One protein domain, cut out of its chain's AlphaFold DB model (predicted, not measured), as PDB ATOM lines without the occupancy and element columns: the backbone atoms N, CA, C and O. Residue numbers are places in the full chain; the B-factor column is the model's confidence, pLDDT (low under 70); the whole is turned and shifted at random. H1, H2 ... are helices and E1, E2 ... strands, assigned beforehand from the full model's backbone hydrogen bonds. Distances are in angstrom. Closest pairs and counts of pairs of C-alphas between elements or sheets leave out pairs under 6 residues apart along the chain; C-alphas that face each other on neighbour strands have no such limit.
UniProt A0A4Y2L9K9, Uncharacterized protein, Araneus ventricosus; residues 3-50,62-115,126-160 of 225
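What this domain is: This is residues 3 to 50, 62 to 115 and 126 to 160 of the 225 residues of an uncharacterized protein of Araneus ventricosus (UniProt A0A4Y2L9K9). A twisted four-strand sheet, E3 to E6, stands partly face to face with a two-strand ribbon, E1 and E2, as a loose sandwich; H5 packs on E2, and the helical arm of residues 149 to 160 sticks out from this body. Residues 15 to 29 form a long loop between the short helices H1 and H2, far from the mean of the C-alphas. The printed part has 137 residues, with six named helices and six named strands in the order E1 H1 H2 H3 E2 E3 E4 E5 E6 H4 H5 H6, and its class is mixed, helices and strands. The larger sheet has the order E3 - E4 - E5 - E6 and the smaller one E1 - E2, both antiparallel. The whole is only just loose, close to compact, with a radius of gyration of the C-alphas of 17.4 A and spans of 53 by 45 by 30 A.

Where its parts are: In the larger sheet, E3 is residues 78 to 84, 17.2 A from first to last C-alpha, E4 is residues 89 to 94, 16.7 A, E5 is residues 99 to 103, 13.8 A, and E6 is residues 108 to 111. C-alpha 78 is at (40.477, 49.849, -35.432). In the smaller sheet, E1 is residues 3 to 8, 16.9 A long, beginning with C-alpha 3 at (37.887, 47.062, -41.559), and E2 is residues 66 to 74, 22.8 A long. The short helices are H1, residues 10 to 14, H2, residues 30 to 33, H3, residues 35 to 39, H4, residues 128 to 131, and H5, residues 136 to 142. H6, residues 148 to 159, is 16.3 A long and ends with C-alpha 159 at (17.840, 17.300, -53.811).

How they stand to each other: E3 to E6 form a meander, each strand the antiparallel neighbour of the one before, and each successive pair is a hairpin. N 82 and O 91 of E3 and E4 are 2.9 A apart, N 90 and O 102 of E4 and E5 2.8 A, and N 101 and O 110 of E5 and E6 2.8 A, each within hydrogen-bond range. The sheet is only just strongly twisted, its C-alphas lying up to 4.0 A off the best plane. It forms a sandwich, two sheets face to face, with the sheet E1 E2, their best planes 38 degrees apart. E1 and E2 are antiparallel at 159 degrees, with N 4 and O 71 2.8 A apart, within hydrogen-bond range. The closest C-alphas of E2 and H5 are those of Phe 71 and Thr 138, 4.5 A apart. H4 and H5 are close but not clearly touching, the C-alphas of Gln 131 and Leu 139 being closest at 7.1 A. H2 and H3 are also close but not clearly touching, with Tyr 31 and Leu 37 closest at 6.4 A between C-alphas. H1 and E2 are only just apart, at 8.1 A. H6 is apart from H5. Each O i to N i+4 pair is within hydrogen-bond range in H1, H5 and H6; H3 has 0 of 1, but 2 of 2 O i to N i+3 pairs, and H2 and H4 are too short for an O i to N i+4 pair.

The domain as a whole: The two C-alphas farthest apart are those of Ser 18 and Cys 160, at 60.8 A. Residues 149 to 160, of which 149 to 159 belong to H6, stand free. Residues 51 to 61 are not printed, with 8.9 A from C-alpha 50 to C-alpha 62, and residues 116 to 125 are not printed, with 16.3 A from C-alpha 115 to C-alpha 126. Of the links that are printed whole, H1 to H2 is long and the others are tight. The mean pLDDT of the printed part is 71.4, and it is under 70 in residues 9 to 50, 62 to 65, 97 and 113 to 115.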
ATOM      1  N   HIS A   3      37.381  47.895 -40.466       89.50
ATOM      2  CA  HIS A   3      37.887  47.062 -41.559       89.50
ATOM      3  C   HIS A   3      39.411  47.047 -41.595       89.50
ATOM      4  O   HIS A   3      40.049  48.064 -41.330       89.50
ATOM      5  N   LEU A   4      39.962  45.899 -41.972       89.19
ATOM      6  CA  LEU A   4      41.358  45.726 -42.324       89.19
ATOM      7  C   LEU A   4      41.451  45.468 -43.830       89.19
ATOM      8  O   LEU A   4      40.658  44.701 -44.382       89.19
ATOM      9  N   ARG A   5      42.412  46.125 -44.480       86.81
ATOM     10  CA  ARG A   5      42.764  45.910 -45.884       86.81
ATOM     11  C   ARG A   5      44.253  45.632 -45.984       86.81
ATOM     12  O   ARG A   5      45.035  46.287 -45.302       86.81
ATOM     13  N   ILE A   6      44.614  44.663 -46.809       83.56
ATOM     14  CA  ILE A   6      45.989  44.222 -47.018       83.56
ATOM     15  C   ILE A   6      46.308  44.458 -48.485       83.56
ATOM     16  O   ILE A   6      45.546  44.023 -49.344       83.56
ATOM     17  N   TYR A   7      47.404  45.156 -48.756       79.81
ATOM     18  CA  TYR A   7      47.819  45.544 -50.100       79.81
ATOM     19  C   TYR A   7      49.189  44.957 -50.426       79.81
ATOM     20  O   TYR A   7      50.037  44.850 -49.541       79.81
ATOM     21  N   HIS A   8      49.400  44.611 -51.692       74.62
ATOM     22  CA  HIS A   8      50.718  44.310 -52.227       74.62
ATOM     23  C   HIS A   8      51.360  45.610 -52.691       74.62
ATOM     24  O   HIS A   8      50.771  46.345 -53.484       74.62
ATOM     25  N   LEU A   9      52.546  45.898 -52.168       69.56
ATOM     26  CA  LEU A   9      53.228  47.169 -52.400       69.56
ATOM     27  C   LEU A   9      54.510  47.021 -53.229       69.56
ATOM     28  O   LEU A   9      55.080  48.036 -53.606       69.56
ATOM     29  N   GLU A  10      54.959  45.800 -53.539       60.84
ATOM     30  CA  GLU A  10      56.220  45.565 -54.266       60.84
ATOM     31  C   GLU A  10      56.191  46.210 -55.661       60.84
ATOM     32  O   GLU A  10      57.052  47.026 -55.985       60.84
ATOM     33  N   ASP A  11      55.118  45.970 -56.421       51.28
ATOM     34  CA  ASP A  11      54.894  46.602 -57.728       51.28
ATOM     35  C   ASP A  11      54.592  48.100 -57.618       51.28
ATOM     36  O   ASP A  11      54.843  48.851 -58.555       51.28
ATOM     37  N   TYR A  12      54.056  48.546 -56.476       51.62
ATOM     38  CA  TYR A  12      53.694  49.945 -56.239       51.62
ATOM     39  C   TYR A  12      54.908  50.812 -55.898       51.62
ATOM     40  O   TYR A  12      54.946  51.975 -56.267       51.62
ATOM     41  N   TYR A  13      55.925  50.286 -55.216       45.38
ATOM     42  CA  TYR A  13      57.150  51.052 -54.959       45.38
ATOM     43  C   TYR A  13      58.196  50.885 -56.064       45.38
ATOM     44  O   TYR A  13      58.982  51.806 -56.272       45.38
ATOM     45  N   SER A  14      58.186  49.774 -56.812       46.41
ATOM     46  CA  SER A  14      59.098  49.591 -57.951       46.41
ATOM     47  C   SER A  14      58.754  50.490 -59.147       46.41
ATOM     48  O   SER A  14      59.654  50.915 -59.863       46.41
ATOM     49  N   THR A  15      57.475  50.839 -59.333       45.31
ATOM     50  CA  THR A  15      57.016  51.733 -60.413       45.31
ATOM     51  C   THR A  15      57.141  53.224 -60.103       45.31
ATOM     52  O   THR A  15      57.175  54.018 -61.033       45.31
ATOM     53  N   TYR A  16      57.238  53.628 -58.831       40.31
ATOM     54  CA  TYR A  16      57.283  55.045 -58.429       40.31
ATOM     55  C   TYR A  16      58.664  55.511 -57.934       40.31
ATOM     56  O   TYR A  16      58.786  56.560 -57.300       40.31
ATOM     57  N   GLY A  17      59.729  54.789 -58.282       44.12
ATOM     58  CA  GLY A  17      61.074  55.355 -58.337       44.12
ATOM     59  C   GLY A  17      61.259  56.139 -59.638       44.12
ATOM     60  O   GLY A  17      61.885  55.627 -60.555       44.12
ATOM     61  N   SER A  18      60.731  57.370 -59.712       36.00
ATOM     62  CA  SER A  18      60.781  58.285 -60.877       36.00
ATOM     63  C   SER A  18      60.175  57.725 -62.188       36.00
ATOM     64  O   SER A  18      60.814  56.928 -62.859       36.00
ATOM     65  N   VAL A  19      59.018  58.277 -62.607       35.22
ATOM     66  CA  VAL A  19      58.283  58.099 -63.899       35.22
ATOM     67  C   VAL A  19      57.086  57.109 -63.843       35.22
ATOM     68  O   VAL A  19      57.262  55.982 -63.394       35.22
ATOM     69  N   PRO A  20      55.859  57.497 -64.278       36.53
ATOM     70  CA  PRO A  20      54.624  56.741 -64.024       36.53
ATOM     71  C   PRO A  20      54.418  55.532 -64.954       36.53
ATOM     72  O   PRO A  20      54.840  55.521 -66.111       36.53
ATOM     73  N   ALA A  21      53.721  54.514 -64.438       42.31
ATOM     74  CA  ALA A  21      53.636  53.180 -65.026       42.31
ATOM     75  C   ALA A  21      52.334  52.881 -65.788       42.31
ATOM     76  O   ALA A  21      51.224  53.041 -65.278       42.31
ATOM     77  N   ASN A  22      52.509  52.319 -66.988       36.97
ATOM     78  CA  ASN A  22      51.503  51.535 -67.694       36.97
ATOM     79  C   ASN A  22      51.232  50.223 -66.940       36.97
ATOM     80  O   ASN A  22      52.161  49.512 -66.552       36.97
ATOM     81  N   ALA A  23      49.950  49.901 -66.767       38.97
ATOM     82  CA  ALA A  23      49.450  48.718 -66.078       38.97
ATOM     83  C   ALA A  23      50.060  47.408 -66.609       38.97
ATOM     84  O   ALA A  23      49.726  46.962 -67.706       38.97
ATOM     85  N   LYS A  24      50.889  46.739 -65.800       43.16
ATOM     86  CA  LYS A  24      51.107  45.295 -65.942       43.16
ATOM     87  C   LYS A  24      50.190  44.558 -64.973       43.16
ATOM     88  O   LYS A  24      50.042  44.944 -63.816       43.16
ATOM     89  N   LEU A  25      49.524  43.524 -65.486       47.44
ATOM     90  CA  LEU A  25      48.783  42.550 -64.687       47.44
ATOM     91  C   LEU A  25      49.723  41.934 -63.631       47.44
ATOM     92  O   LEU A  25      50.915  41.808 -63.911       47.44
ATOM     93  N   PRO A  26      49.221  41.544 -62.444       45.66
ATOM     94  CA  PRO A  26      50.055  40.932 -61.414       45.66
ATOM     95  C   PRO A  26      50.739  39.675 -61.958       45.66
ATOM     96  O   PRO A  26      50.075  38.765 -62.459       45.66
ATOM     97  N   GLU A  27      52.066  39.639 -61.858       51.56
ATOM     98  CA  GLU A  27      52.888  38.543 -62.368       51.56
ATOM     99  C   GLU A  27      52.608  37.217 -61.617       51.56
ATOM    100  O   GLU A  27      52.285  37.247 -60.422       51.56
ATOM    101  N   PRO A  28      52.755  36.041 -62.264       49.28
ATOM    102  CA  PRO A  28      52.357  34.737 -61.715       49.28
ATOM    103  C   PRO A  28      52.981  34.371 -60.356       49.28
ATOM    104  O   PRO A  28      52.329  33.718 -59.540       49.28
ATOM    105  N   HIS A  29      54.202  34.835 -60.077       50.72
ATOM    106  CA  HIS A  29      54.949  34.519 -58.852       50.72
ATOM    107  C   HIS A  29      54.289  35.058 -57.567       50.72
ATOM    108  O   HIS A  29      54.508  34.518 -56.479       50.72
ATOM    109  N   HIS A  30      53.418  36.069 -57.668       49.06
ATOM    110  CA  HIS A  30      52.639  36.580 -56.535       49.06
ATOM    111  C   HIS A  30      51.721  35.516 -55.914       49.06
ATOM    112  O   HIS A  30      51.489  35.505 -54.702       49.06
ATOM    113  N   TYR A  31      51.222  34.588 -56.735       47.81
ATOM    114  CA  TYR A  31      50.341  33.506 -56.299       47.81
ATOM    115  C   TYR A  31      51.093  32.307 -55.711       47.81
ATOM    116  O   TYR A  31      50.458  31.448 -55.093       47.81
ATOM    117  N   ASP A  32      52.413  32.248 -55.889       49.09
ATOM    118  CA  ASP A  32      53.264  31.186 -55.346       49.09
ATOM    119  C   ASP A  32      53.707  31.508 -53.914       49.09
ATOM    120  O   ASP A  32      53.730  30.622 -53.063       49.09
ATOM    121  N   LYS A  33      53.957  32.791 -53.613       50.56
ATOM    122  CA  LYS A  33      54.299  33.263 -52.259       50.56
ATOM    123  C   LYS A  33      53.087  33.309 -51.322       50.56
ATOM    124  O   LYS A  33      53.217  33.084 -50.124       50.56
ATOM    125  N   PHE A  34      51.893  33.547 -51.868       53.69
ATOM    126  CA  PHE A  34      50.648  33.612 -51.101       53.69
ATOM    127  C   PHE A  34      49.542  32.767 -51.761       53.69
ATOM    128  O   PHE A  34      48.573  33.303 -52.308       53.69
ATOM    129  N   PRO A  35      49.627  31.426 -51.699       46.88
ATOM    130  CA  PRO A  35      48.688  30.527 -52.380       46.88
ATOM    131  C   PRO A  35      47.230  30.694 -51.922       46.88
ATOM    132  O   PRO A  35      46.305  30.370 -52.665       46.88
ATOM    133  N   PHE A  36      46.994  31.262 -50.736       50.94
ATOM    134  CA  PHE A  36      45.656  31.598 -50.240       50.94
ATOM    135  C   PHE A  36      45.003  32.793 -50.963       50.94
ATOM    136  O   PHE A  36      43.791  32.970 -50.851       50.94
ATOM    137  N   LEU A  37      45.754  33.588 -51.734       46.66
ATOM    138  CA  LEU A  37      45.202  34.631 -52.608       46.66
ATOM    139  C   LEU A  37      44.460  34.044 -53.816       46.66
ATOM    140  O   LEU A  37      43.564  34.691 -54.351       46.66
ATOM    141  N   LYS A  38      44.738  32.781 -54.188       44.16
ATOM    142  CA  LYS A  38      43.984  32.041 -55.223       44.16
ATOM    143  C   LYS A  38      42.508  31.835 -54.848       44.16
ATOM    144  O   LYS A  38      41.696  31.491 -55.699       44.16
ATOM    145  N   LEU A  39      42.134  32.069 -53.585       43.91
ATOM    146  CA  LEU A  39      40.756  31.958 -53.085       43.91
ATOM    147  C   LEU A  39      39.880  33.181 -53.412       43.91
ATOM    148  O   LEU A  39      38.724  33.259 -52.974       43.91
ATOM    149  N   GLN A  40      40.414  34.146 -54.160       46.09
ATOM    150  CA  GLN A  40      39.744  35.389 -54.507       46.09
ATOM    151  C   GLN A  40      39.558  35.485 -56.023       46.09
ATOM    152  O   GLN A  40      40.368  36.061 -56.742       46.09
ATOM    153  N   HIS A  41      38.434  34.968 -56.522       40.25
ATOM    154  CA  HIS A  41      37.871  35.545 -57.740       40.25
ATOM    155  C   HIS A  41      37.565  37.041 -57.497       40.25
ATOM    156  O   HIS A  41      37.295  37.449 -56.365       40.25
ATOM    157  N   PRO A  42      37.632  37.864 -58.549       40.22
ATOM    158  CA  PRO A  42      38.265  39.178 -58.549       40.22
ATOM    159  C   PRO A  42      37.720  40.170 -57.508       40.22
ATOM    160  O   PRO A  42      36.600  40.654 -57.655       40.22
ATOM    161  N   ILE A  43      38.545  40.646 -56.564       41.72
ATOM    162  CA  ILE A  43      38.319  41.957 -55.904       41.72
ATOM    163  C   ILE A  43      38.685  43.102 -56.888       41.72
ATOM    164  O   ILE A  43      39.190  44.153 -56.508       41.72
ATOM    165  N   HIS A  44      38.459  42.907 -58.193       41.44
ATOM    166  CA  HIS A  44      38.910  43.815 -59.253       41.44
ATOM    167  C   HIS A  44      37.980  45.019 -59.466       41.44
ATOM    168  O   HIS A  44      38.270  45.871 -60.297       41.44
ATOM    169  N   THR A  45      36.875  45.143 -58.730       38.91
ATOM    170  CA  THR A  45      35.844  46.150 -59.039       38.91
ATOM    171  C   THR A  45      35.693  47.262 -58.008       38.91
ATOM    172  O   THR A  45      34.627  47.858 -57.938       38.91
ATOM    173  N   ASN A  46      36.719  47.590 -57.211       37.72
ATOM    174  CA  ASN A  46      36.584  48.683 -56.230       37.72
ATOM    175  C   ASN A  46      37.770  49.645 -56.091       37.72
ATOM    176  O   ASN A  46      37.827  50.385 -55.111       37.72
ATOM    177  N   HIS A  47      38.692  49.706 -57.055       44.69
ATOM    178  CA  HIS A  47      39.730  50.743 -57.001       44.69
ATOM    179  C   HIS A  47      40.000  51.490 -58.306       44.69
ATOM    180  O   HIS A  47      41.082  52.026 -58.490       44.69
ATOM    181  N   ASN A  48      39.017  51.576 -59.205       41.69
ATOM    182  CA  ASN A  48      39.242  52.225 -60.498       41.69
ATOM    183  C   ASN A  48      38.652  53.635 -60.658       41.69
ATOM    184  O   ASN A  48      38.621  54.121 -61.780       41.69
ATOM    185  N   GLN A  49      38.164  54.317 -59.609       42.44
ATOM    186  CA  GLN A  49      37.538  55.646 -59.789       42.44
ATOM    187  C   GLN A  49      37.785  56.659 -58.660       42.44
ATOM    188  O   GLN A  49      36.859  57.281 -58.145       42.44
ATOM    189  N   HIS A  50      39.049  56.919 -58.331       39.72
ATOM    190  CA  HIS A  50      39.422  58.237 -57.803       39.72
ATOM    191  C   HIS A  50      40.256  59.009 -58.829       39.72
ATOM    192  O   HIS A  50      41.339  59.499 -58.540       39.72
ATOM    193  N   GLY A  62      46.988  57.488 -61.583       48.72
ATOM    194  CA  GLY A  62      47.724  56.769 -60.556       48.72
ATOM    195  C   GLY A  62      47.028  55.446 -60.260       48.72
ATOM    196  O   GLY A  62      45.934  55.425 -59.696       48.72
ATOM    197  N   PHE A  63      47.653  54.332 -60.641       55.25
ATOM    198  CA  PHE A  63      47.203  53.010 -60.218       55.25
ATOM    199  C   PHE A  63      47.491  52.829 -58.732       55.25
ATOM    200  O   PHE A  63      48.593  53.104 -58.258       55.25
ATOM    201  N   ALA A  64      46.496  52.360 -57.990       60.19
ATOM    202  CA  ALA A  64      46.667  52.023 -56.589       60.19
ATOM    203  C   ALA A  64      47.267  50.630 -56.412       60.19
ATOM    204  O   ALA A  64      47.109  49.778 -57.292       60.19
ATOM    205  N   PRO A  65      47.896  50.368 -55.255       67.56
ATOM    206  CA  PRO A  65      48.459  49.060 -54.975       67.56
ATOM    207  C   PRO A  65      47.392  47.965 -55.015       67.56
ATOM    208  O   PRO A  65      46.229  48.176 -54.647       67.56
ATOM    209  N   LEU A  66      47.807  46.770 -55.434       72.81
ATOM    210  CA  LEU A  66      46.929  45.612 -55.546       72.81
ATOM    211  C   LEU A  66      46.340  45.260 -54.173       72.81
ATOM    212  O   LEU A  66      47.069  44.974 -53.224       72.81
ATOM    213  N   LEU A  67      45.012  45.262 -54.060       74.75
ATOM    214  CA  LEU A  67      44.318  44.846 -52.843       74.75
ATOM    215  C   LEU A  67      44.322  43.315 -52.743       74.75
ATOM    216  O   LEU A  67      43.641  42.641 -53.507       74.75
ATOM    217  N   LEU A  68      45.050  42.788 -51.762       77.25
ATOM    218  CA  LEU A  68      45.186  41.357 -51.500       77.25
ATOM    219  C   LEU A  68      44.077  40.795 -50.619       77.25
ATOM    220  O   LEU A  68      43.741  39.621 -50.710       77.25
ATOM    221  N   ASN A  69      43.563  41.582 -49.677       79.56
ATOM    222  CA  ASN A  69      42.524  41.109 -48.771       79.56
ATOM    223  C   ASN A  69      41.757  42.275 -48.154       79.56
ATOM    224  O   ASN A  69      42.320  43.341 -47.908       79.56
ATOM    225  N   SER A  70      40.476  42.071 -47.860       86.81
ATOM    226  CA  SER A  70      39.641  43.062 -47.182       86.81
ATOM    227  C   SER A  70      38.575  42.373 -46.345       86.81
ATOM    228  O   SER A  70      37.703  41.687 -46.876       86.81
ATOM    229  N   PHE A  71      38.591  42.611 -45.037       89.19
ATOM    230  CA  PHE A  71      37.620  42.022 -44.120       89.19
ATOM    231  C   PHE A  71      37.382  42.903 -42.896       89.19
ATOM    232  O   PHE A  71      38.185  43.769 -42.544       89.19
ATOM    233  N   ARG A  72      36.245  42.703 -42.232       91.00
ATOM    234  CA  ARG A  72      35.955  43.360 -40.959       91.00
ATOM    235  C   ARG A  72      36.709  42.655 -39.832       91.00
ATOM    236  O   ARG A  72      36.472  41.477 -39.596       91.00
ATOM    237  N   ALA A  73      37.584  43.385 -39.141       89.94
ATOM    238  CA  ALA A  73      38.393  42.884 -38.026       89.94
ATOM    239  C   ALA A  73      37.807  43.248 -36.650       89.94
ATOM    240  O   ALA A  73      38.034  42.538 -35.672       89.94
ATOM    241  N   HIS A  74      37.019  44.327 -36.562       91.75
ATOM    242  CA  HIS A  74      36.349  44.762 -35.330       91.75
ATOM    243  C   HIS A  74      34.957  45.348 -35.613       91.75
ATOM    244  O   HIS A  74      34.671  45.855 -36.705       91.75
ATOM    245  N   VAL A  75      34.073  45.317 -34.609       90.81
ATOM    246  CA  VAL A  75      32.751  45.970 -34.685       90.81
ATOM    247  C   VAL A  75      32.915  47.483 -34.836       90.81
ATOM    248  O   VAL A  75      32.360  48.083 -35.764       90.81
ATOM    249  N   GLY A  76      33.717  48.079 -33.950       88.12
ATOM    250  CA  GLY A  76      34.055  49.501 -33.936       88.12
ATOM    251  C   GLY A  76      35.334  49.829 -34.715       88.12
ATOM    252  O   GLY A  76      35.892  48.954 -35.368       88.12
ATOM    253  N   PRO A  77      35.802  51.088 -34.678       89.38
ATOM    254  CA  PRO A  77      37.039  51.503 -35.337       89.38
ATOM    255  C   PRO A  77      38.258  50.716 -34.841       89.38
ATOM    256  O   PRO A  77      38.410  50.500 -33.635       89.38
ATOM    257  N   VAL A  78      39.135  50.334 -35.772       91.44
ATOM    258  CA  VAL A  78      40.477  49.849 -35.432       91.44
ATOM    259  C   VAL A  78      41.317  51.068 -35.073       91.44
ATOM    260  O   VAL A  78      41.389  52.012 -35.852       91.44
ATOM    261  N   LEU A  79      41.902  51.066 -33.881       91.75
ATOM    262  CA  LEU A  79      42.715  52.177 -33.382       91.75
ATOM    263  C   LEU A  79      44.202  51.971 -33.655       91.75
ATOM    264  O   LEU A  79      44.931  52.941 -33.847       91.75
ATOM    265  N   LYS A  80      44.657  50.715 -33.640       90.25
ATOM    266  CA  LYS A  80      46.050  50.343 -33.897       90.25
ATOM    267  C   LYS A  80      46.114  49.040 -34.681       90.25
ATOM    268  O   LYS A  80      45.299  48.141 -34.460       90.25
ATOM    269  N   VAL A  81      47.104  48.951 -35.560       92.31
ATOM    270  CA  VAL A  81      47.456  47.751 -36.321       92.31
ATOM    271  C   VAL A  81      48.960  47.554 -36.185       92.31
ATOM    272  O   VAL A  81      49.709  48.520 -36.303       92.31
ATOM    273  N   ALA A  82      49.390  46.328 -35.919       92.00
ATOM    274  CA  ALA A  82      50.790  45.931 -35.907       92.00
ATOM    275  C   ALA A  82      50.946  44.648 -36.725       92.00
ATOM    276  O   ALA A  82      50.070  43.784 -36.700       92.00
ATOM    277  N   PHE A  83      52.050  44.535 -37.455       89.75
ATOM    278  CA  PHE A  83      52.378  43.360 -38.254       89.75
ATOM    279  C   PHE A  83      53.655  42.717 -37.713       89.75
ATOM    280  O   PHE A  83      54.594  43.419 -37.344       89.75
ATOM    281  N   SER A  84      53.669  41.388 -37.639       86.38
ATOM    282  CA  SER A  84      54.833  40.600 -37.241       86.38
ATOM    283  C   SER A  84      55.350  39.828 -38.449       86.38
ATOM    284  O   SER A  84      54.671  38.922 -38.933       86.38
ATOM    285  N   ASN A  85      56.558  40.175 -38.906       79.94
ATOM    286  CA  ASN A  85      57.198  39.533 -40.057       79.94
ATOM    287  C   ASN A  85      57.558  38.068 -39.774       79.94
ATOM    288  O   ASN A  85      57.395  37.226 -40.644       79.94
ATOM    289  N   GLU A  86      58.012  37.750 -38.557       78.62
ATOM    290  CA  GLU A  86      58.492  36.402 -38.203       78.62
ATOM    291  C   GLU A  86      57.398  35.332 -38.252       78.62
ATOM    292  O   GLU A  86      57.674  34.170 -38.534       78.62
ATOM    293  N   LYS A  87      56.159  35.717 -37.931       76.81
ATOM    294  CA  LYS A  87      55.018  34.794 -37.812       76.81
ATOM    295  C   LYS A  87      53.921  35.061 -38.843       76.81
ATOM    296  O   LYS A  87      52.902  34.379 -38.822       76.81
ATOM    297  N   GLU A  88      54.105  36.071 -39.694       83.94
ATOM    298  CA  GLU A  88      53.129  36.534 -40.692       83.94
ATOM    299  C   GLU A  88      51.746  36.863 -40.095       83.94
ATOM    300  O   GLU A  88      50.688  36.551 -40.656       83.94
ATOM    301  N   LEU A  89      51.749  37.506 -38.922       87.69
ATOM    302  CA  LEU A  89      50.536  37.805 -38.158       87.69
ATOM    303  C   LEU A  89      50.208  39.290 -38.153       87.69
ATOM    304  O   LEU A  89      51.083  40.144 -38.012       87.69
ATOM    305  N   VAL A  90      48.911  39.587 -38.197       90.44
ATOM    306  CA  VAL A  90      48.370  40.929 -38.008       90.44
ATOM    307  C   VAL A  90      47.682  41.020 -36.651       90.44
ATOM    308  O   VAL A  90      46.763  40.263 -36.336       90.44
ATOM    309  N   ILE A  91      48.098  41.997 -35.856       91.75
ATOM    310  CA  ILE A  91      47.519  42.341 -34.563       91.75
ATOM    311  C   ILE A  91      46.710  43.623 -34.734       91.75
ATOM    312  O   ILE A  91      47.186  44.609 -35.289       91.75
ATOM    313  N   THR A  92      45.474  43.626 -34.249       92.62
ATOM    314  CA  THR A  92      44.555  44.766 -34.378       92.62
ATOM    315  C   THR A  92      43.945  45.111 -33.027       92.62
ATOM    316  O   THR A  92      43.396  44.232 -32.371       92.62
ATOM    317  N   ALA A  93      43.979  46.377 -32.621       91.56
ATOM    318  CA  ALA A  93      43.395  46.834 -31.359       91.56
ATOM    319  C   ALA A  93      42.219  47.789 -31.595       91.56
ATOM    320  O   ALA A  93      42.280  48.658 -32.469       91.56
ATOM    321  N   ALA A  94      41.165  47.658 -30.789       89.38
ATOM    322  CA  ALA A  94      39.989  48.529 -30.820       89.38
ATOM    323  C   ALA A  94      39.734  49.226 -29.472       89.38
ATOM    324  O   ALA A  94      40.239  48.816 -28.429       89.38
ATOM    325  N   ARG A  95      38.890  50.271 -29.492       79.44
ATOM    326  CA  ARG A  95      38.595  51.156 -28.340       79.44
ATOM    327  C   ARG A  95      38.094  50.435 -27.083       79.44
ATOM    328  O   ARG A  95      38.234  50.970 -25.993       79.44
ATOM    329  N   ARG A  96      37.500  49.248 -27.223       72.94
ATOM    330  CA  ARG A  96      36.949  48.458 -26.106       72.94
ATOM    331  C   ARG A  96      37.924  47.419 -25.534       72.94
ATOM    332  O   ARG A  96      37.482  46.454 -24.931       72.94
ATOM    333  N   GLY A  97      39.232  47.589 -25.741       66.38
ATOM    334  CA  GLY A  97      40.254  46.708 -25.159       66.38
ATOM    335  C   GLY A  97      40.404  45.353 -25.856       66.38
ATOM    336  O   GLY A  97      41.215  44.535 -25.442       66.38
ATOM    337  N   SER A  98      39.672  45.106 -26.945       81.94
ATOM    338  CA  SER A  98      39.837  43.892 -27.738       81.94
ATOM    339  C   SER A  98      41.044  44.026 -28.665       81.94
ATOM    340  O   SER A  98      41.008  44.795 -29.631       81.94
ATOM    341  N   VAL A  99      42.091  43.250 -28.396       90.38
ATOM    342  CA  VAL A  99      43.239  43.076 -29.293       90.38
ATOM    343  C   VAL A  99      43.098  41.730 -29.980       90.38
ATOM    344  O   VAL A  99      43.069  40.718 -29.300       90.38
ATOM    345  N   ARG A 100      42.983  41.701 -31.305       89.12
ATOM    346  CA  ARG A 100      42.737  40.486 -32.093       89.12
ATOM    347  C   ARG A 100      43.917  40.129 -32.966       89.12
ATOM    348  O   ARG A 100      44.539  41.022 -33.544       89.12
ATOM    349  N   LEU A 101      44.145  38.831 -33.085       90.62
ATOM    350  CA  LEU A 101      45.208  38.222 -33.858       90.62
ATOM    351  C   LEU A 101      44.638  37.564 -35.116       90.62
ATOM    352  O   LEU A 101      43.646  36.832 -35.057       90.62
ATOM    353  N   TRP A 102      45.289  37.827 -36.242       89.25
ATOM    354  CA  TRP A 102      44.863  37.404 -37.568       89.25
ATOM    355  C   TRP A 102      46.049  36.900 -38.382       89.25
ATOM    356  O   TRP A 102      47.165  37.384 -38.214       89.25
ATOM    357  N   THR A 103      45.796  35.993 -39.315       87.19
ATOM    358  CA  THR A 103      46.724  35.713 -40.418       87.19
ATOM    359  C   THR A 103      46.567  36.760 -41.528       87.19
ATOM    360  O   THR A 103      45.528  37.421 -41.629       87.19
ATOM    361  N   LEU A 104      47.544  36.861 -42.436       84.12
ATOM    362  CA  LEU A 104      47.413  37.657 -43.671       84.12
ATOM    363  C   LEU A 104      46.235  37.209 -44.559       84.12
ATOM    364  O   LEU A 104      45.589  38.018 -45.227       84.12
ATOM    365  N   SER A 105      45.892  35.920 -44.518       79.75
ATOM    366  CA  SER A 105      44.717  35.374 -45.206       79.75
ATOM    367  C   SER A 105      43.382  35.780 -44.568       79.75
ATOM    368  O   SER A 105      42.333  35.554 -45.165       79.75
ATOM    369  N   GLY A 106      43.401  36.436 -43.403       83.44
ATOM    370  CA  GLY A 106      42.211  36.898 -42.687       83.44
ATOM    371  C   GLY A 106      41.558  35.829 -41.808       83.44
ATOM    372  O   GLY A 106      40.402  35.977 -41.409       83.44
ATOM    373  N   ILE A 107      42.292  34.761 -41.480       84.56
ATOM    374  CA  ILE A 107      41.875  33.766 -40.490       84.56
ATOM    375  C   ILE A 107      42.044  34.378 -39.103       84.56
ATOM    376  O   ILE A 107      43.096  34.925 -38.771       84.56
ATOM    377  N   TYR A 108      40.999  34.277 -38.288       87.94
ATOM    378  CA  TYR A 108      41.020  34.724 -36.904       87.94
ATOM    379  C   TYR A 108      41.692  33.677 -36.013       87.94
ATOM    380  O   TYR A 108      41.247  32.531 -35.965       87.94
ATOM    381  N   LEU A 109      42.739  34.080 -35.294       85.75
ATOM    382  CA  LEU A 109      43.491  33.192 -34.402       85.75
ATOM    383  C   LEU A 109      43.078  33.337 -32.936       85.75
ATOM    384  O   LEU A 109      43.211  32.390 -32.167       85.75
ATOM    385  N   GLY A 110      42.559  34.501 -32.541       84.12
ATOM    386  CA  GLY A 110      42.149  34.756 -31.163       84.12
ATOM    387  C   GLY A 110      42.243  36.225 -30.770       84.12
ATOM    388  O   GLY A 110      42.439  37.105 -31.614       84.12
ATOM    389  N   PHE A 111      42.101  36.496 -29.475       86.19
ATOM    390  CA  PHE A 111      42.270  37.829 -28.910       86.19
ATOM    391  C   PHE A 111      43.080  37.776 -27.614       86.19
ATOM    392  O   PHE A 111      43.131  36.751 -26.941       86.19
ATOM    393  N   LEU A 112      43.734  38.882 -27.273       80.12
ATOM    394  CA  LEU A 112      44.520  38.995 -26.050       80.12
ATOM    395  C   LEU A 112      43.596  38.891 -24.828       80.12
ATOM    396  O   LEU A 112      42.643  39.663 -24.720       80.12
ATOM    397  N   GLY A 113      43.890  37.960 -23.919       67.50
ATOM    398  CA  GLY A 113      43.083  37.704 -22.720       67.50
ATOM    399  C   GLY A 113      42.092  36.542 -22.838       67.50
ATOM    400  O   GLY A 113      41.257  36.383 -21.956       67.50
ATOM    401  N   SER A 114      42.151  35.727 -23.898       65.06
ATOM    402  CA  SER A 114      41.491  34.418 -23.891       65.06
ATOM    403  C   SER A 114      42.366  33.384 -23.176       65.06
ATOM    404  O   SER A 114      43.485  33.140 -23.623       65.06
ATOM    405  N   ASP A 115      41.841  32.730 -22.136       55.78
ATOM    406  CA  ASP A 115      42.538  31.692 -21.345       55.78
ATOM    407  C   ASP A 115      42.909  30.423 -22.146       55.78
ATOM    408  O   ASP A 115      43.607  29.537 -21.656       55.78
ATOM    409  N   LYS A 126      35.794  32.033 -35.181       82.12
ATOM    410  CA  LYS A 126      35.263  33.203 -35.877       82.12
ATOM    411  C   LYS A 126      34.701  34.133 -34.812       82.12
ATOM    412  O   LYS A 126      33.908  33.660 -33.996       82.12
ATOM    413  N   PRO A 127      35.035  35.428 -34.811       84.44
ATOM    414  CA  PRO A 127      34.529  36.324 -33.783       84.44
ATOM    415  C   PRO A 127      32.996  36.414 -33.883       84.44
ATOM    416  O   PRO A 127      32.495  36.807 -34.942       84.44
ATOM    417  N   PRO A 128      32.233  35.996 -32.855       82.94
ATOM    418  CA  PRO A 128      30.771  35.896 -32.940       82.94
ATOM    419  C   PRO A 128      30.114  37.261 -33.177       82.94
ATOM    420  O   PRO A 128      29.156  37.383 -33.936       82.94
ATOM    421  N   ASP A 129      30.701  38.306 -32.608       87.25
ATOM    422  CA  ASP A 129      30.315  39.698 -32.802       87.25
ATOM    423  C   ASP A 129      30.490  40.173 -34.250       87.25
ATOM    424  O   ASP A 129      29.694  40.970 -34.740       87.25
ATOM    425  N   ILE A 130      31.509  39.674 -34.957       88.62
ATOM    426  CA  ILE A 130      31.716  39.989 -36.374       88.62
ATOM    427  C   ILE A 130      30.798  39.161 -37.243       88.62
ATOM    428  O   ILE A 130      30.240  39.707 -38.185       88.62
ATOM    429  N   GLN A 131      30.600  37.881 -36.929       86.69
ATOM    430  CA  GLN A 131      29.689  37.026 -37.690       86.69
ATOM    431  C   GLN A 131      28.281  37.623 -37.776       86.69
ATOM    432  O   GLN A 131      27.679  37.578 -38.844       86.69
ATOM    433  N   ALA A 132      27.801  38.248 -36.697       85.12
ATOM    434  CA  ALA A 132      26.491  38.893 -36.659       85.12
ATOM    435  C   ALA A 132      26.355  40.113 -37.594       85.12
ATOM    436  O   ALA A 132      25.248  40.468 -37.984       85.12
ATOM    437  N   ILE A 133      27.462  40.769 -37.955       87.19
ATOM    438  CA  ILE A 133      27.468  42.039 -38.710       87.19
ATOM    439  C   ILE A 133      28.309  41.978 -39.992       87.19
ATOM    440  O   ILE A 133      28.592  43.010 -40.614       87.19
ATOM    441  N   ALA A 134      28.816  40.797 -40.335       85.44
ATOM    442  CA  ALA A 134      29.759  40.620 -41.420       85.44
ATOM    443  C   ALA A 134      29.044  40.688 -42.767       85.44
ATOM    444  O   ALA A 134      28.053  40.009 -43.018       85.44
ATOM    445  N   SER A 135      29.623  41.468 -43.677       85.88
ATOM    446  CA  SER A 135      29.301  41.392 -45.102       85.88
ATOM    447  C   SER A 135      29.640  40.009 -45.670       85.88
ATOM    448  O   SER A 135      30.528  39.327 -45.149       85.88
ATOM    449  N   THR A 136      29.053  39.664 -46.813       82.81
ATOM    450  CA  THR A 136      29.383  38.455 -47.587       82.81
ATOM    451  C   THR A 136      30.883  38.307 -47.859       82.81
ATOM    452  O   THR A 136      31.423  37.220 -47.672       82.81
ATOM    453  N   GLY A 137      31.577  39.392 -48.223       83.00
ATOM    454  CA  GLY A 137      33.030  39.388 -48.443       83.00
ATOM    455  C   GLY A 137      33.825  39.069 -47.174       83.00
ATOM    456  O   GLY A 137      34.699  38.211 -47.186       83.00
ATOM    457  N   THR A 138      33.456  39.675 -46.043       86.12
ATOM    458  CA  THR A 138      34.065  39.339 -44.743       86.12
ATOM    459  C   THR A 138      33.816  37.874 -44.372       86.12
ATOM    460  O   THR A 138      34.747  37.193 -43.963       86.12
ATOM    461  N   LEU A 139      32.592  37.357 -44.536       86.00
ATOM    462  CA  LEU A 139      32.293  35.949 -44.244       86.00
ATOM    463  C   LEU A 139      33.072  34.992 -45.151       86.00
ATOM    464  O   LEU A 139      33.522  33.953 -44.679       86.00
ATOM    465  N   HIS A 140      33.256  35.344 -46.426       83.81
ATOM    466  CA  HIS A 140      34.091  34.589 -47.364       83.81
ATOM    467  C   HIS A 140      35.528  34.479 -46.851       83.81
ATOM    468  O   HIS A 140      36.058  33.375 -46.760       83.81
ATOM    469  N   VAL A 141      36.119  35.597 -46.422       85.88
ATOM    470  CA  VAL A 141      37.472  35.628 -45.842       85.88
ATOM    471  C   VAL A 141      37.544  34.812 -44.546       85.88
ATOM    472  O   VAL A 141      38.394  33.934 -44.422       85.88
ATOM    473  N   LEU A 142      36.599  35.007 -43.619       84.25
ATOM    474  CA  LEU A 142      36.537  34.261 -42.352       84.25
ATOM    475  C   LEU A 142      36.328  32.748 -42.539       84.25
ATOM    476  O   LEU A 142      36.637  31.963 -41.644       84.25
ATOM    477  N   ASN A 143      35.776  32.326 -43.677       81.06
ATOM    478  CA  ASN A 143      35.613  30.919 -44.042       81.06
ATOM    479  C   ASN A 143      36.814  30.359 -44.823       81.06
ATOM    480  O   ASN A 143      36.721  29.243 -45.338       81.06
ATOM    481  N   GLY A 144      37.908  31.115 -44.963       78.31
ATOM    482  CA  GLY A 144      39.052  30.717 -45.782       78.31
ATOM    483  C   GLY A 144      38.658  30.507 -47.245       78.31
ATOM    484  O   GLY A 144      39.058  29.526 -47.860       78.31
ATOM    485  N   GLY A 145      37.779  31.359 -47.772       75.19
ATOM    486  CA  GLY A 145      37.289  31.306 -49.148       75.19
ATOM    487  C   GLY A 145      36.175  30.294 -49.423       75.19
ATOM    488  O   GLY A 145      35.644  30.252 -50.532       75.19
ATOM    489  N   LYS A 146      35.778  29.487 -48.431       77.38
ATOM    490  CA  LYS A 146      34.677  28.527 -48.583       77.38
ATOM    491  C   LYS A 146      33.320  29.210 -48.423       77.38
ATOM    492  O   LYS A 146      33.144  30.107 -47.593       77.38
ATOM    493  N   LYS A 147      32.314  28.735 -49.160       81.00
ATOM    494  CA  LYS A 147      30.929  29.227 -49.058       81.00
ATOM    495  C   LYS A 147      30.005  28.098 -48.585       81.00
ATOM    496  O   LYS A 147      29.130  27.671 -49.333       81.00
ATOM    497  N   PRO A 148      30.137  27.638 -47.326       79.38
ATOM    498  CA  PRO A 148      29.494  26.408 -46.860       79.38
ATOM    499  C   PRO A 148      27.964  26.470 -46.921       79.38
ATOM    500  O   PRO A 148      27.310  25.485 -47.243       79.38
ATOM    501  N   TYR A 149      27.365  27.631 -46.644       81.56
ATOM    502  CA  TYR A 149      25.913  27.797 -46.747       81.56
ATOM    503  C   TYR A 149      25.425  27.769 -48.197       81.56
ATOM    504  O   TYR A 149      24.357  27.234 -48.464       81.56
ATOM    505  N   TRP A 150      26.219  28.299 -49.129       78.69
ATOM    506  CA  TRP A 150      25.908  28.264 -50.555       78.69
ATOM    507  C   TRP A 150      26.041  26.851 -51.120       78.69
ATOM    508  O   TRP A 150      25.153  26.392 -51.826       78.69
ATOM    509  N   GLU A 151      27.090  26.124 -50.739       85.00
ATOM    510  CA  GLU A 151      27.260  24.708 -51.081       85.00
ATOM    511  C   GLU A 151      26.091  23.871 -50.552       85.00
ATOM    512  O   GLU A 151      25.498  23.096 -51.299       85.00
ATOM    513  N   ARG A 152      25.681  24.090 -49.294       85.38
ATOM    514  CA  ARG A 152      24.495  23.444 -48.713       85.38
ATOM    515  C   ARG A 152      23.200  23.834 -49.424       85.38
ATOM    516  O   ARG A 152      22.329  22.983 -49.564       85.38
ATOM    517  N   ALA A 153      23.060  25.085 -49.859       84.88
ATOM    518  CA  ALA A 153      21.892  25.547 -50.604       84.88
ATOM    519  C   ALA A 153      21.828  24.914 -52.000       84.88
ATOM    520  O   ALA A 153      20.785  24.392 -52.373       84.88
ATOM    521  N   ILE A 154      22.942  24.879 -52.739       84.81
ATOM    522  CA  ILE A 154      23.047  24.173 -54.024       84.81
ATOM    523  C   ILE A 154      22.699  22.698 -53.842       84.81
ATOM    524  O   ILE A 154      21.935  22.139 -54.621       84.81
ATOM    525  N   GLU A 155      23.244  22.067 -52.808       86.88
ATOM    526  CA  GLU A 155      22.980  20.667 -52.500       86.88
ATOM    527  C   GLU A 155      21.498  20.422 -52.166       86.88
ATOM    528  O   GLU A 155      20.902  19.458 -52.644       86.88
ATOM    529  N   ALA A 156      20.863  21.321 -51.411       87.25
ATOM    530  CA  ALA A 156      19.426  21.270 -51.155       87.25
ATOM    531  C   ALA A 156      18.604  21.457 -52.444       87.25
ATOM    532  O   ALA A 156      17.675  20.691 -52.682       87.25
ATOM    533  N   LEU A 157      18.978  22.404 -53.311       87.06
ATOM    534  CA  LEU A 157      18.320  22.633 -54.603       87.06
ATOM    535  C   LEU A 157      18.423  21.413 -55.527       87.06
ATOM    536  O   LEU A 157      17.425  21.012 -56.128       87.06
ATOM    537  N   LYS A 158      19.602  20.775 -55.580       83.94
ATOM    538  CA  LYS A 158      19.818  19.508 -56.295       83.94
ATOM    539  C   LYS A 158      18.889  18.409 -55.773       83.94
ATOM    540  O   LYS A 158      18.259  17.718 -56.570       83.94
ATOM    541  N   ARG A 159      18.751  18.275 -54.446       82.56
ATOM    542  CA  ARG A 159      17.840  17.300 -53.811       82.56
ATOM    543  C   ARG A 159      16.372  17.584 -54.095       82.56
ATOM    544  O   ARG A 159      15.611  16.648 -54.315       82.56
ATOM    545  N   CYS A 160      15.985  18.853 -54.146       83.06
ATOM    546  CA  CYS A 160      14.630  19.267 -54.494       83.06
ATOM    547  C   CYS A 160      14.288  19.066 -55.982       83.06
ATOM    548  O   CYS A 160      13.170  19.384 -56.371       83.06
TER     549      CYS A 160